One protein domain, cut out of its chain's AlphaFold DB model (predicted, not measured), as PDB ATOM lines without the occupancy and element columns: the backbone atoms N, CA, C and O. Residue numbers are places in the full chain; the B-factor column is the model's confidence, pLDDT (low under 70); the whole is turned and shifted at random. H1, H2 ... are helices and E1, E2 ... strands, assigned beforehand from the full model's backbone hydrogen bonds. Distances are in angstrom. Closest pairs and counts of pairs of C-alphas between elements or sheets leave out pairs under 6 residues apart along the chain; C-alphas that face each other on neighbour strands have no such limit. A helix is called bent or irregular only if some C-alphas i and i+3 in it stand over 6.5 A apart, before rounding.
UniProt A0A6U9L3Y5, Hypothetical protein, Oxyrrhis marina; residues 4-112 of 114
ATOM      1  N   SER A   4     119.997 144.908 151.868       72.62
ATOM      2  CA  SER A   4     120.854 145.891 152.542       72.62
ATOM      3  C   SER A   4     120.054 146.976 153.283       72.62
ATOM      4  O   SER A   4     120.376 147.313 154.428       72.62
ATOM      5  N   GLU A   5     118.968 147.482 152.696       75.81
ATOM      6  CA  GLU A   5     118.119 148.520 153.292       75.81
ATOM      7  C   GLU A   5     117.385 148.017 154.538       75.81
ATOM      8  O   GLU A   5     117.289 148.721 155.550       75.81
ATOM      9  N   THR A   6     116.875 146.785 154.488       79.69
ATOM     10  CA  THR A   6     116.170 146.157 155.615       79.69
ATOM     11  C   THR A   6     117.124 145.931 156.788       79.69
ATOM     12  O   THR A   6     116.799 146.274 157.928       79.69
ATOM     13  N   ALA A   7     118.347 145.468 156.514       82.69
ATOM     14  CA  ALA A   7     119.396 145.336 157.522       82.69
ATOM     15  C   ALA A   7     119.796 146.693 158.133       82.69
ATOM     16  O   ALA A   7     119.977 146.802 159.349       82.69
ATOM     17  N   MET A   8     119.888 147.754 157.322       80.38
ATOM     18  CA  MET A   8     120.174 149.114 157.794       80.38
ATOM     19  C   MET A   8     119.053 149.651 158.694       80.38
ATOM     20  O   MET A   8     119.330 150.196 159.766       80.38
ATOM     21  N   LYS A   9     117.784 149.458 158.314       82.94
ATOM     22  CA  LYS A   9     116.618 149.855 159.124       82.94
ATOM     23  C   LYS A   9     116.590 149.131 160.469       82.94
ATOM     24  O   LYS A   9     116.420 149.788 161.495       82.94
ATOM     25  N   LEU A  10     116.843 147.821 160.485       86.25
ATOM     26  CA  LEU A  10     116.949 147.032 161.719       86.25
ATOM     27  C   LEU A  10     118.107 147.509 162.607       86.25
ATOM     28  O   LEU A  10     117.917 147.734 163.801       86.25
ATOM     29  N   ARG A  11     119.289 147.765 162.030       85.69
ATOM     30  CA  ARG A  11     120.431 148.342 162.763       85.69
ATOM     31  C   ARG A  11     120.092 149.688 163.387       85.69
ATOM     32  O   ARG A  11     120.450 149.929 164.537       85.69
ATOM     33  N   ILE A  12     119.406 150.568 162.657       86.00
ATOM     34  CA  ILE A  12     118.961 151.858 163.195       86.00
ATOM     35  C   ILE A  12     117.960 151.635 164.331       86.00
ATOM     36  O   ILE A  12     118.123 152.246 165.382       86.00
ATOM     37  N   ALA A  13     116.965 150.764 164.157       86.75
ATOM     38  CA  ALA A  13     115.961 150.494 165.184       86.75
ATOM     39  C   ALA A  13     116.594 149.999 166.497       86.75
ATOM     40  O   ALA A  13     116.256 150.501 167.567       86.75
ATOM     41  N   LEU A  14     117.568 149.088 166.407       88.81
ATOM     42  CA  LEU A  14     118.209 148.472 167.570       88.81
ATOM     43  C   LEU A  14     119.288 149.359 168.211       88.81
ATOM     44  O   LEU A  14     119.373 149.460 169.431       88.81
ATOM     45  N   LEU A  15     120.131 150.018 167.407       89.19
ATOM     46  CA  LEU A  15     121.355 150.659 167.904       89.19
ATOM     47  C   LEU A  15     121.245 152.178 168.072       89.19
ATOM     48  O   LEU A  15     122.116 152.784 168.699       89.19
ATOM     49  N   LYS A  16     120.209 152.831 167.530       88.00
ATOM     50  CA  LYS A  16     120.087 154.300 167.567       88.00
ATOM     51  C   LYS A  16     120.046 154.841 168.992       88.00
ATOM     52  O   LYS A  16     120.805 155.751 169.312       88.00
ATOM     53  N   TYR A  17     119.165 154.313 169.834       88.88
ATOM     54  CA  TYR A  17     119.011 154.780 171.211       88.88
ATOM     55  C   TYR A  17     120.254 154.534 172.081       88.88
ATOM     56  O   TYR A  17     120.748 155.515 172.643       88.88
ATOM     57  N   PRO A  18     120.837 153.317 172.141       90.69
ATOM     58  CA  PRO A  18     122.027 153.090 172.961       90.69
ATOM     59  C   PRO A  18     123.229 153.918 172.488       90.69
ATOM     60  O   PRO A  18     123.936 154.490 173.315       90.69
ATOM     61  N   LYS A  19     123.430 154.095 171.171       89.69
ATOM     62  CA  LYS A  19     124.506 154.965 170.664       89.69
ATOM     63  C   LYS A  19     124.319 156.429 171.047       89.69
ATOM     64  O   LYS A  19     125.299 157.108 171.344       89.69
ATOM     65  N   ARG A  20     123.080 156.929 171.054       88.12
ATOM     66  CA  ARG A  20     122.792 158.306 171.480       88.12
ATOM     67  C   ARG A  20     122.997 158.495 172.980       88.12
ATOM     68  O   ARG A  20     123.540 159.524 173.364       88.12
ATOM     69  N   ALA A  21     122.631 157.510 173.796       89.94
ATOM     70  CA  ALA A  21     122.919 157.532 175.228       89.94
ATOM     71  C   ALA A  21     124.436 157.535 175.495       89.94
ATOM     72  O   ALA A  21     124.927 158.358 176.262       89.94
ATOM     73  N   ALA A  22     125.199 156.694 174.787       90.31
ATOM     74  CA  ALA A  22     126.659 156.674 174.883       90.31
ATOM     75  C   ALA A  22     127.295 158.013 174.466       90.31
ATOM     76  O   ALA A  22     128.193 158.503 175.145       90.31
ATOM     77  N   LEU A  23     126.804 158.632 173.387       90.00
ATOM     78  CA  LEU A  23     127.247 159.962 172.962       90.00
ATOM     79  C   LEU A  23     126.967 161.020 174.037       90.00
ATOM     80  O   LEU A  23     127.840 161.823 174.345       90.00
ATOM     81  N   GLN A  24     125.777 161.013 174.643       89.06
ATOM     82  CA  GLN A  24     125.452 161.938 175.733       89.06
ATOM     83  C   GLN A  24     126.388 161.757 176.932       89.06
ATOM     84  O   GLN A  24     126.886 162.744 177.466       89.06
ATOM     85  N   ALA A  25     126.691 160.513 177.308       90.50
ATOM     86  CA  ALA A  25     127.658 160.229 178.362       90.50
ATOM     87  C   ALA A  25     129.072 160.722 178.004       90.50
ATOM     88  O   ALA A  25     129.788 161.215 178.871       90.50
ATOM     89  N   GLN A  26     129.483 160.634 176.733       89.00
ATOM     90  CA  GLN A  26     130.757 161.201 176.274       89.00
ATOM     91  C   GLN A  26     130.761 162.730 176.359       89.00
ATOM     92  O   GLN A  26     131.717 163.298 176.876       89.00
ATOM     93  N   LEU A  27     129.685 163.397 175.933       88.56
ATOM     94  CA  LEU A  27     129.554 164.856 176.016       88.56
ATOM     95  C   LEU A  27     129.597 165.368 177.463       88.56
ATOM     96  O   LEU A  27     130.122 166.448 177.707       88.56
ATOM     97  N   GLN A  28     129.088 164.598 178.428       88.69
ATOM     98  CA  GLN A  28     129.170 164.945 179.852       88.69
ATOM     99  C   GLN A  28     130.594 164.861 180.416       88.69
ATOM    100  O   GLN A  28     130.916 165.591 181.348       88.69
ATOM    101  N   LYS A  29     131.449 163.994 179.856       89.44
ATOM    102  CA  LYS A  29     132.863 163.878 180.255       89.44
ATOM    103  C   LYS A  29     133.724 165.021 179.716       89.44
ATOM    104  O   LYS A  29     134.805 165.268 180.241       89.44
ATOM    105  N   VAL A  30     133.275 165.689 178.655       87.19
ATOM    106  CA  VAL A  30     133.991 166.815 178.057       87.19
ATOM    107  C   VAL A  30     133.779 168.056 178.918       87.19
ATOM    108  O   VAL A  30     132.649 168.432 179.227       87.19
ATOM    109  N   GLN A  31     134.878 168.704 179.299       84.88
ATOM    110  CA  GLN A  31     134.823 169.947 180.062       84.88
ATOM    111  C   GLN A  31     134.191 171.062 179.213       84.88
ATOM    112  O   GLN A  31     134.540 171.184 178.033       84.88
ATOM    113  N   PRO A  32     133.275 171.871 179.778       86.06
ATOM    114  CA  PRO A  32     132.657 172.975 179.057       86.06
ATOM    115  C   PRO A  32     133.714 174.029 178.722       86.06
ATOM    116  O   PRO A  32     134.280 174.660 179.611       86.06
ATOM    117  N   ALA A  33     133.972 174.217 177.435       89.19
ATOM    118  CA  ALA A  33     134.902 175.212 176.924       89.19
ATOM    119  C   ALA A  33     134.367 175.792 175.614       89.19
ATOM    120  O   ALA A  33     133.643 175.122 174.876       89.19
ATOM    121  N   GLN A  34     134.732 177.040 175.325       91.50
ATOM    122  CA  GLN A  34     134.498 177.636 174.013       91.50
ATOM    123  C   GLN A  34     135.623 177.196 173.077       91.50
ATOM    124  O   GLN A  34     136.792 177.450 173.354       91.50
ATOM    125  N   VAL A  35     135.263 176.531 171.986       92.62
ATOM    126  CA  VAL A  35     136.184 176.044 170.959       92.62
ATOM    127  C   VAL A  35     135.909 176.748 169.638       92.62
ATOM    128  O   VAL A  35     134.763 177.082 169.318       92.62
ATOM    129  N   ARG A  36     136.964 176.986 168.864       92.75
ATOM    130  CA  ARG A  36     136.874 177.566 167.526       92.75
ATOM    131  C   ARG A  36     136.877 176.447 166.498       92.75
ATOM    132  O   ARG A  36     137.821 175.668 166.419       92.75
ATOM    133  N   VAL A  37     135.812 176.384 165.706       92.62
ATOM    134  CA  VAL A  37     135.642 175.411 164.624       92.62
ATOM    135  C   VAL A  37     135.464 176.175 163.328       92.62
ATOM    136  O   VAL A  37     134.615 177.062 163.237       92.62
ATOM    137  N   GLN A  38     136.230 175.827 162.303       92.81
ATOM    138  CA  GLN A  38     136.044 176.382 160.973       92.81
ATOM    139  C   GLN A  38     135.146 175.450 160.166       92.81
ATOM    140  O   GLN A  38     135.503 174.303 159.927       92.81
ATOM    141  N   ILE A  39     133.988 175.936 159.717       90.12
ATOM    142  CA  ILE A  39     133.109 175.188 158.815       90.12
ATOM    143  C   ILE A  39     133.064 175.903 157.466       90.12
ATOM    144  O   ILE A  39     132.628 177.050 157.355       90.12
ATOM    145  N   ASN A  40     133.527 175.210 156.428       87.19
ATOM    146  CA  ASN A  40     133.843 175.737 155.108       87.19
ATOM    147  C   ASN A  40     134.891 176.868 155.218       87.19
ATOM    148  O   ASN A  40     136.055 176.605 155.533       87.19
ATOM    149  N   ASN A  41     134.466 178.118 155.018       87.06
ATOM    150  CA  ASN A  41     135.299 179.322 155.109       87.06
ATOM    151  C   ASN A  41     134.953 180.219 156.307       87.06
ATOM    152  O   ASN A  41     135.499 181.313 156.424       87.06
ATOM    153  N   THR A  42     134.057 179.777 157.194       89.38
ATOM    154  CA  THR A  42     133.586 180.582 158.325       89.38
ATOM    155  C   THR A  42     134.019 179.953 159.639       89.38
ATOM    156  O   THR A  42     133.815 178.759 159.860       89.38
ATOM    157  N   VAL A  43     134.602 180.759 160.525       92.06
ATOM    158  CA  VAL A  43     134.981 180.333 161.877       92.06
ATOM    159  C   VAL A  43     133.823 180.596 162.832       92.06
ATOM    160  O   VAL A  43     133.284 181.700 162.883       92.06
ATOM    161  N   TYR A  44     133.456 179.577 163.601       91.56
ATOM    162  CA  TYR A  44     132.414 179.624 164.616       91.56
ATOM    163  C   TYR A  44     133.015 179.334 165.987       91.56
ATOM    164  O   TYR A  44     133.750 178.361 166.159       91.56
ATOM    165  N   THR A  45     132.656 180.152 166.971       93.69
ATOM    166  CA  THR A  45     132.976 179.905 168.379       93.69
ATOM    167  C   THR A  45     131.788 179.204 169.026       93.69
ATOM    168  O   THR A  45     130.673 179.732 169.016       93.69
ATOM    169  N   VAL A  46     132.002 177.987 169.516       92.56
ATOM    170  CA  VAL A  46     130.941 177.086 169.983       92.56
ATOM    171  C   VAL A  46     131.338 176.358 171.260       92.56
ATOM    172  O   VAL A  46     132.509 176.269 171.601       92.56
ATOM    173  N   ASP A  47     130.353 175.806 171.963       92.62
ATOM    174  CA  ASP A  47     130.598 174.989 173.155       92.62
ATOM    175  C   ASP A  47     131.133 173.597 172.773       92.62
ATOM    176  O   ASP A  47     130.603 172.949 171.864       92.62
ATOM    177  N   SER A  48     132.148 173.127 173.500       90.69
ATOM    178  CA  SER A  48     132.804 171.824 173.327       90.69
ATOM    179  C   SER A  48     131.874 170.619 173.520       90.69
ATOM    180  O   SER A  48     132.141 169.543 172.986       90.69
ATOM    181  N   ARG A  49     130.756 170.762 174.243       91.94
ATOM    182  CA  ARG A  49     129.793 169.681 174.524       91.94
ATOM    183  C   ARG A  49     128.697 169.595 173.468       91.94
ATOM    184  O   ARG A  49     127.522 169.376 173.776       91.94
ATOM    185  N   GLN A  50     129.069 169.759 172.206       92.19
ATOM    186  CA  GLN A  50     128.161 169.651 171.069       92.19
ATOM    187  C   GLN A  50     128.796 168.819 169.961       92.19
ATOM    188  O   GLN A  50     130.014 168.668 169.877       92.19
ATOM    189  N   THR A  51     127.958 168.250 169.101       93.69
ATOM    190  CA  THR A  51     128.455 167.590 167.895       93.69
ATOM    191  C   THR A  51     128.625 168.584 166.757       93.69
ATOM    192  O   THR A  51     127.995 169.646 166.735       93.69
ATOM    193  N   VAL A  52     129.428 168.211 165.762       92.44
ATOM    194  CA  VAL A  52     129.582 168.991 164.526       92.44
ATOM    195  C   VAL A  52     128.221 169.216 163.853       92.44
ATOM    196  O   VAL A  52     127.938 170.315 163.377       92.44
ATOM    197  N   LEU A  53     127.336 168.210 163.866       91.50
ATOM    198  CA  LEU A  53     125.984 168.352 163.323       91.50
ATOM    199  C   LEU A  53     125.147 169.378 164.104       91.50
ATOM    200  O   LEU A  53     124.402 170.143 163.493       91.50
ATOM    201  N   ASP A  54     125.239 169.409 165.434       92.12
ATOM    202  CA  ASP A  54     124.481 170.371 166.246       92.12
ATOM    203  C   ASP A  54     124.930 171.808 165.969       92.12
ATOM    204  O   ASP A  54     124.091 172.696 165.793       92.12
ATOM    205  N   VAL A  55     126.242 172.019 165.847       92.31
ATOM    206  CA  VAL A  55     126.829 173.309 165.466       92.31
ATOM    207  C   VAL A  55     126.375 173.729 164.073       92.31
ATOM    208  O   VAL A  55     125.942 174.867 163.880       92.31
ATOM    209  N   ALA A  56     126.401 172.810 163.110       89.94
ATOM    210  CA  ALA A  56     125.931 173.081 161.761       89.94
ATOM    211  C   ALA A  56     124.457 173.508 161.746       89.94
ATOM    212  O   ALA A  56     124.101 174.515 161.135       89.94
ATOM    213  N   ARG A  57     123.596 172.811 162.495       89.44
ATOM    214  CA  ARG A  57     122.165 173.137 162.580       89.44
ATOM    215  C   ARG A  57     121.906 174.494 163.225       89.44
ATOM    216  O   ARG A  57     121.047 175.227 162.739       89.44
ATOM    217  N   LYS A  58     122.637 174.842 164.288       90.44
ATOM    218  CA  LYS A  58     122.533 176.161 164.936       90.44
ATOM    219  C   LYS A  58     122.907 177.295 163.985       90.44
ATOM    220  O   LYS A  58     122.225 178.312 163.953       90.44
ATOM    221  N   ASN A  59     123.925 177.073 163.156       88.12
ATOM    222  CA  ASN A  59     124.414 178.043 162.178       88.12
ATOM    223  C   ASN A  59     123.719 177.952 160.805       88.12
ATOM    224  O   ASN A  59     124.202 178.528 159.835       88.12
ATOM    225  N   LYS A  60     122.576 177.250 160.710       86.00
ATOM    226  CA  LYS A  60     121.777 177.077 159.477       86.00
ATOM    227  C   LYS A  60     122.547 176.448 158.297       86.00
ATOM    228  O   LYS A  60     122.163 176.630 157.140       86.00
ATOM    229  N   LEU A  61     123.591 175.672 158.582       84.88
ATOM    230  CA  LEU A  61     124.334 174.876 157.605       84.88
ATOM    231  C   LEU A  61     123.546 173.608 157.239       84.88
ATOM    232  O   LEU A  61     122.878 173.005 158.085       84.88
ATOM    233  N   LYS A  62     123.591 173.200 155.967       80.88
ATOM    234  CA  LYS A  62     122.707 172.171 155.392       80.88
ATOM    235  C   LYS A  62     123.406 170.811 155.303       80.88
ATOM    236  O   LYS A  62     123.408 170.167 154.256       80.88
ATOM    237  N   ILE A  63     123.944 170.331 156.425       84.56
ATOM    238  CA  ILE A  63     124.454 168.956 156.513       84.56
ATOM    239  C   ILE A  63     123.253 167.992 156.520       84.56
ATOM    240  O   ILE A  63     122.446 168.048 157.455       84.56
ATOM    241  N   PRO A  64     123.097 167.108 155.516       84.62
ATOM    242  CA  PRO A  64     122.026 166.121 155.522       84.62
ATOM    243  C   PRO A  64     122.233 165.133 156.667       84.62
ATOM    244  O   PRO A  64     123.350 164.804 157.044       84.62
ATOM    245  N   PHE A  65     121.154 164.644 157.262       87.31
ATOM    246  CA  PHE A  65     121.228 163.635 158.314       87.31
ATOM    247  C   PHE A  65     119.950 162.802 158.311       87.31
ATOM    248  O   PHE A  65     118.892 163.278 157.916       87.31
ATOM    249  N   ASN A  66     120.035 161.570 158.816       85.44
ATOM    250  CA  ASN A  66     118.864 160.710 158.986       85.44
ATOM    251  C   ASN A  66     118.820 160.122 160.410       85.44
ATOM    252  O   ASN A  66     118.067 160.584 161.265       85.44
ATOM    253  N   CYS A  67     119.715 159.183 160.737       85.94
ATOM    254  CA  CYS A  67     119.627 158.445 162.007       85.94
ATOM    255  C   CYS A  67     120.063 159.222 163.269       85.94
ATOM    256  O   CYS A  67     119.679 158.833 164.373       85.94
ATOM    257  N   ARG A  68     120.883 160.281 163.128       86.62
ATOM    258  CA  ARG A  68     121.535 161.030 164.232       86.62
ATOM    259  C   ARG A  68     122.294 160.153 165.248       86.62
ATOM    260  O   ARG A  68     122.355 160.473 166.429       86.62
ATOM    261  N   ALA A  69     122.819 159.020 164.790       85.94
ATOM    262  CA  ALA A  69     123.528 158.043 165.619       85.94
ATOM    263  C   ALA A  69     124.803 157.502 164.940       85.94
ATOM    264  O   ALA A  69     125.361 156.500 165.378       85.94
ATOM    265  N   GLY A  70     125.228 158.108 163.822       84.06
ATOM    266  CA  GLY A  70     126.389 157.656 163.045       84.06
ATOM    267  C   GLY A  70     126.212 156.305 162.335       84.06
ATOM    268  O   GLY A  70     127.192 155.733 161.876       84.06
ATOM    269  N   ILE A  71     124.987 155.774 162.246       86.50
ATOM    270  CA  ILE A  71     124.699 154.460 161.638       86.50
ATOM    271  C   ILE A  71     124.480 154.592 160.129       86.50
ATOM    272  O   ILE A  71     125.048 153.840 159.352       86.50
ATOM    273  N   CYS A  72     123.673 155.569 159.711       84.62
ATOM    274  CA  CYS A  72     123.196 155.663 158.332       84.62
ATOM    275  C   CYS A  72     124.194 156.269 157.335       84.62
ATOM    276  O   CYS A  72     123.878 156.336 156.157       84.62
ATOM    277  N   GLY A  73     125.316 156.832 157.791       83.06
ATOM    278  CA  GLY A  73     126.290 157.508 156.918       83.06
ATOM    279  C   GLY A  73     125.843 158.847 156.312       83.06
ATOM    280  O   GLY A  73     126.688 159.679 156.049       83.06
ATOM    281  N   ALA A  74     124.543 159.141 156.205       84.56
ATOM    282  CA  ALA A  74     124.044 160.378 155.580       84.56
ATOM    283  C   ALA A  74     124.658 161.699 156.106       84.56
ATOM    284  O   ALA A  74     124.722 162.670 155.366       84.56
ATOM    285  N   CYS A  75     125.103 161.727 157.371       88.12
ATOM    286  CA  CYS A  75     125.700 162.897 158.028       88.12
ATOM    287  C   CYS A  75     127.205 163.075 157.762       88.12
ATOM    288  O   CYS A  75     127.863 163.825 158.482       88.12
ATOM    289  N   GLU A  76     127.777 162.356 156.801       88.38
ATOM    290  CA  GLU A  76     129.209 162.407 156.518       88.38
ATOM    291  C   GLU A  76     129.628 163.765 155.949       88.38
ATOM    292  O   GLU A  76     128.937 164.351 155.108       88.38
ATOM    293  N   ALA A  77     130.747 164.268 156.458       89.06
ATOM    294  CA  ALA A  77     131.424 165.473 156.003       89.06
ATOM    295  C   ALA A  77     132.937 165.251 156.095       89.06
ATOM    296  O   ALA A  77     133.392 164.344 156.797       89.06
ATOM    297  N   LYS A  78     133.712 166.086 155.404       90.06
ATOM    298  CA  LYS A  78     135.171 166.035 155.484       90.06
ATOM    299  C   LYS A  78     135.621 166.860 156.688       90.06
ATOM    300  O   LYS A  78     135.316 168.045 156.749       90.06
ATOM    301  N   ILE A  79     136.281 166.231 157.647       90.62
ATOM    302  CA  ILE A  79     136.800 166.834 158.873       90.62
ATOM    303  C   ILE A  79     138.317 166.665 158.851       90.62
ATOM    304  O   ILE A  79     138.789 165.539 158.763       90.62
ATOM    305  N   ASP A  80     139.066 167.765 158.881       89.94
ATOM    306  CA  ASP A  80     140.537 167.780 158.874       89.94
ATOM    307  C   ASP A  80     141.162 166.933 157.745       89.94
ATOM    308  O   ASP A  80     142.249 166.380 157.870       89.94
ATOM    309  N   GLY A  81     140.460 166.818 156.611       86.31
ATOM    310  CA  GLY A  81     140.891 166.021 155.461       86.31
ATOM    311  C   GLY A  81     140.297 164.609 155.377       86.31
ATOM    312  O   GLY A  81     140.341 164.018 154.300       86.31
ATOM    313  N   GLU A  82     139.661 164.103 156.434       87.31
ATOM    314  CA  GLU A  82     139.105 162.745 156.503       87.31
ATOM    315  C   GLU A  82     137.571 162.722 156.499       87.31
ATOM    316  O   GLU A  82     136.908 163.632 156.994       87.31
ATOM    317  N   TYR A  83     136.968 161.665 155.953       86.56
ATOM    318  CA  TYR A  83     135.513 161.503 155.964       86.56
ATOM    319  C   TYR A  83     135.030 161.004 157.327       86.56
ATOM    320  O   TYR A  83     135.339 159.890 157.749       86.56
ATOM    321  N   ALA A  84     134.235 161.823 158.014       89.88
ATOM    322  CA  ALA A  84     133.745 161.521 159.351       89.88
ATOM    323  C   ALA A  84     132.264 161.878 159.532       89.88
ATOM    324  O   ALA A  84     131.689 162.759 158.886       89.88
ATOM    325  N   LYS A  85     131.612 161.168 160.458       91.12
ATOM    326  CA  LYS A  85     130.166 161.267 160.697       91.12
ATOM    327  C   LYS A  85     129.863 162.376 161.701       91.12
ATOM    328  O   LYS A  85     129.889 162.165 162.912       91.12
ATOM    329  N   THR A  86     129.463 163.536 161.192       91.44
ATOM    330  CA  THR A  86     129.238 164.770 161.977       91.44
ATOM    331  C   THR A  86     128.249 164.634 163.134       91.44
ATOM    332  O   THR A  86     128.324 165.370 164.111       91.44
ATOM    333  N   CYS A  87     127.317 163.686 163.038       90.12
ATOM    334  CA  CYS A  87     126.279 163.447 164.032       90.12
ATOM    335  C   CYS A  87     126.736 162.668 165.272       90.12
ATOM    336  O   CYS A  87     125.959 162.531 166.214       90.12
ATOM    337  N   TYR A  88     127.954 162.129 165.256       89.75
ATOM    338  CA  TYR A  88     128.565 161.445 166.396       89.75
ATOM    339  C   TYR A  88     129.908 162.078 166.794       89.75
ATOM    340  O   TYR A  88     130.366 161.895 167.916       89.75
ATOM    341  N   THR A  89     130.522 162.857 165.903       91.88
ATOM    342  CA  THR A  89     131.771 163.564 166.184       91.88
ATOM    343  C   THR A  89     131.537 164.780 167.077       91.88
ATOM    344  O   THR A  89     130.787 165.692 166.722       91.88
ATOM    345  N   ILE A  90     132.210 164.790 168.228       92.62
ATOM    346  CA  ILE A  90     132.267 165.926 169.156       92.62
ATOM    347  C   ILE A  90     133.188 166.995 168.566       92.62
ATOM    348  O   ILE A  90     134.235 166.664 168.002       92.62
ATOM    349  N   VAL A  91     132.800 168.263 168.691       93.12
ATOM    350  CA  VAL A  91     133.638 169.372 168.231       93.12
ATOM    351  C   VAL A  91     134.921 169.477 169.051       93.12
ATOM    352  O   VAL A  91     134.926 169.286 170.268       93.12
ATOM    353  N   LYS A  92     136.020 169.792 168.371       91.50
ATOM    354  CA  LYS A  92     137.328 170.038 168.981       91.50
ATOM    355  C   LYS A  92     137.838 171.401 168.538       91.50
ATOM    356  O   LYS A  92     137.440 171.896 167.485       91.50
ATOM    357  N   ASP A  93     138.694 171.998 169.356       91.75
ATOM    358  CA  ASP A  93     139.330 173.265 169.009       91.75
ATOM    359  C   ASP A  93     140.253 173.091 167.799       91.75
ATOM    360  O   ASP A  93     140.974 172.098 167.707       91.75
ATOM    361  N   GLY A  94     140.184 174.030 166.855       90.00
ATOM    362  CA  GLY A  94     140.969 174.002 165.621       90.00
ATOM    363  C   GLY A  94     140.440 173.064 164.532       90.00
ATOM    364  O   GLY A  94     141.091 172.918 163.505       90.00
ATOM    365  N   MET A  95     139.270 172.450 164.722       91.31
ATOM    366  CA  MET A  95     138.689 171.526 163.743       91.31
ATOM    367  C   MET A  95     138.234 172.261 162.470       91.31
ATOM    368  O   MET A  95     137.520 173.269 162.548       91.31
ATOM    369  N   HIS A  96     138.581 171.721 161.301       91.75
ATOM    370  CA  HIS A  96     138.150 172.200 159.987       91.75
ATOM    371  C   HIS A  96     137.156 171.230 159.347       91.75
ATOM    372  O   HIS A  96     137.453 170.063 159.124       91.75
ATOM    373  N   VAL A  97     135.953 171.707 159.035       90.69
ATOM    374  CA  VAL A  97     134.859 170.894 158.491       90.69
ATOM    375  C   VAL A  97     134.446 171.431 157.129       90.69
ATOM    376  O   VAL A  97     134.122 172.605 157.000       90.69
ATOM    377  N   VAL A  98     134.359 170.573 156.120       88.88
ATOM    378  CA  VAL A  98     133.856 170.911 154.784       88.88
ATOM    379  C   VAL A  98     132.561 170.141 154.528       88.88
ATOM    380  O   VAL A  98     132.544 168.914 154.434       88.88
ATOM    381  N   GLU A  99     131.452 170.877 154.424       80.38
ATOM    382  CA  GLU A  99     130.101 170.321 154.242       80.38
ATOM    383  C   GLU A  99     129.833 169.881 152.795       80.38
ATOM    384  O   GLU A  99     129.129 168.893 152.562       80.38
ATOM    385  N   LYS A 100     130.342 170.649 151.824       67.12
ATOM    386  CA  LYS A 100     130.014 170.529 150.398       67.12
ATOM    387  C   LYS A 100     131.274 170.356 149.555       67.12
ATOM    388  O   LYS A 100     131.644 171.263 148.816       67.12
ATOM    389  N   SER A 101     131.933 169.202 149.641       63.97
ATOM    390  CA  SER A 101     132.825 168.817 148.544       63.97
ATOM    391  C   SER A 101     131.982 168.295 147.375       63.97
ATOM    392  O   SER A 101     130.953 167.648 147.590       63.97
ATOM    393  N   ALA A 102     132.398 168.587 146.140       64.75
ATOM    394  CA  ALA A 102     131.771 168.025 144.940       64.75
ATOM    395  C   ALA A 102     131.763 166.482 144.989       64.75
ATOM    396  O   ALA A 102     130.775 165.850 144.627       64.75
ATOM    397  N   GLU A 103     132.814 165.885 145.564       65.12
ATOM    398  CA  GLU A 103     132.901 164.448 145.853       65.12
ATOM    399  C   GLU A 103     131.777 163.952 146.775       65.12
ATOM    400  O   GLU A 103     131.161 162.930 146.488       65.12
ATOM    401  N   LEU A 104     131.456 164.681 147.852       67.44
ATOM    402  CA  LEU A 104     130.371 164.317 148.772       67.44
ATOM    403  C   LEU A 104     128.995 164.411 148.118       67.44
ATOM    404  O   LEU A 104     128.100 163.648 148.471       67.44
ATOM    405  N   GLN A 105     128.801 165.356 147.198       66.00
ATOM    406  CA  GLN A 105     127.546 165.476 146.455       66.00
ATOM    407  C   GLN A 105     127.381 164.316 145.470       66.00
ATOM    408  O   GLN A 105     126.348 163.651 145.520       66.00
ATOM    409  N   ASN A 106     128.425 163.995 144.700       64.25
ATOM    410  CA  ASN A 106     128.427 162.839 143.802       64.25
ATOM    411  C   ASN A 106     128.237 161.519 144.559       64.25
ATOM    412  O   ASN A 106     127.430 160.693 144.151       64.25
ATOM    413  N   TRP A 107     128.915 161.329 145.697       65.38
ATOM    414  CA  TRP A 107     128.731 160.134 146.526       65.38
ATOM    415  C   TRP A 107     127.287 160.005 147.033       65.38
ATOM    416  O   TRP A 107     126.703 158.927 146.984       65.38
ATOM    417  N   ARG A 108     126.670 161.116 147.463       65.12
ATOM    418  CA  ARG A 108     125.265 161.131 147.908       65.12
ATOM    419  C   ARG A 108     124.279 160.851 146.772       65.12
ATOM    420  O   ARG A 108     123.259 160.226 147.036       65.12
ATOM    421  N   GLN A 109     124.562 161.313 145.554       59.31
ATOM    422  CA  GLN A 109     123.746 161.029 144.370       59.31
ATOM    423  C   GLN A 109     123.868 159.570 143.931       59.31
ATOM    424  O   GLN A 109     122.851 158.940 143.671       59.31
ATOM    425  N   ASN A 110     125.073 159.006 143.976       56.09
ATOM    426  CA  ASN A 110     125.317 157.619 143.581       56.09
ATOM    427  C   ASN A 110     124.838 156.589 144.621       56.09
ATOM    428  O   ASN A 110     124.705 155.421 144.295       56.09
ATOM    429  N   CYS A 111     124.549 156.993 145.864       48.31
ATOM    430  CA  CYS A 111     123.863 156.138 146.843       48.31
ATOM    431  C   CYS A 111     122.336 156.068 146.642       48.31
ATOM    432  O   CYS A 111     121.652 155.494 147.491       48.31
ATOM    433  N   SER A 112     121.791 156.693 145.590       38.88
ATOM    434  CA  SER A 112     120.357 156.677 145.283       38.88
ATOM    435  C   SER A 112     119.958 155.637 144.230       38.88
ATOM    436  O   SER A 112     118.763 155.513 143.961       38.88
TER     437      SER A 112
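What this domain is: This is residues 4 to 112 of the 114 residues of the protein "Hypothetical protein" of Oxyrrhis marina (UniProt A0A6U9L3Y5). A small, strongly twisted sheet of five short strands, with the short helix H2 beside its strands, makes the body; the long bent helix H1 passes one side of this body, off the sheet, and H3 is at the opposite side. The printed part has 109 residues with three named helices and five named strands, in the order H1 E1 E2 H2 E3 E4 E5 H3. The sheet is mixed, in the order E2, E1, E5, E3, E4, and the class is mixed, helices and strands. The whole is compact, with a radius of gyration of the C-alphas of 14.2 A and spans of 41 by 34 by 22 A.

Where its parts are: H1, residues 4 to 29, begins with C-alpha 4 at (120.854, 145.891, 152.542). By its hydrogen bonds it was assigned as one helix, but it is bent, with C-alphas 14 and 17 at 7.3 A: arm H1a, residues 4 to 14, is 15.5 A long, and arm H1b, residues 17 to 29, is 18.9 A long. E1, residues 34 to 39, is 15.5 A long, and E2, residues 42 to 47, is 16.1 A long. H2, residues 52 to 58, is 10.1 A long and begins with C-alpha 52 at (129.582, 168.991, 164.526). E3 is residues 76 to 79, E4 residues 82 to 85 and E5 residues 96 to 98, with lengths of 9.1 A, 10.0 A and 6.9 A. H3, residues 102 to 110, is 12.3 A long and ends with C-alpha 110 at (125.317, 157.619, 143.581).

How they stand to each other: E1 and E2 form an antiparallel hairpin, with N 37 and O 44 at 2.9 A. E1 and E5 are parallel, with N 97 and O 38 at 2.8 A. E5 and E3 are antiparallel, with N 98 and O 78 at 2.8 A. E3 and E4 form a second antiparallel hairpin, with N 79 and O 82 at 2.8 A. E2, H2 and E3 make a split strand-helix-strand unit, two strands of one sheet with a helix between them along the chain, and with E1 and E5 between the two strands in the sheet; its crossover is right-handed. H2 is on the sheet at a height of 6.5 A, over none of its strands; its closest C-alphas to E2 are those of Val 55 and Val 46, 7.2 A apart. H3 only grazes the sheet, with its residues 104 to 108; its closest C-alphas to E3 are those of Leu 104 and Ala 77, 7.4 A apart. H1a and H1b stand at a steep tilt of 57 degrees, and neither is on the sheet. H1b is apart from H2 and from H3. In H1a, H1b, H2 and H3 every O i to N i+4 pair is within hydrogen-bond range.

The domain as a whole: The two C-alphas farthest apart, those of Thr 6 and Gln 34, are 40.8 A from each other. The printed part has no cut. The link from H2 to E3, residues 59 to 75, is long. The mean pLDDT of the printed part is 85.1, and residues 100 to 112 are under 70.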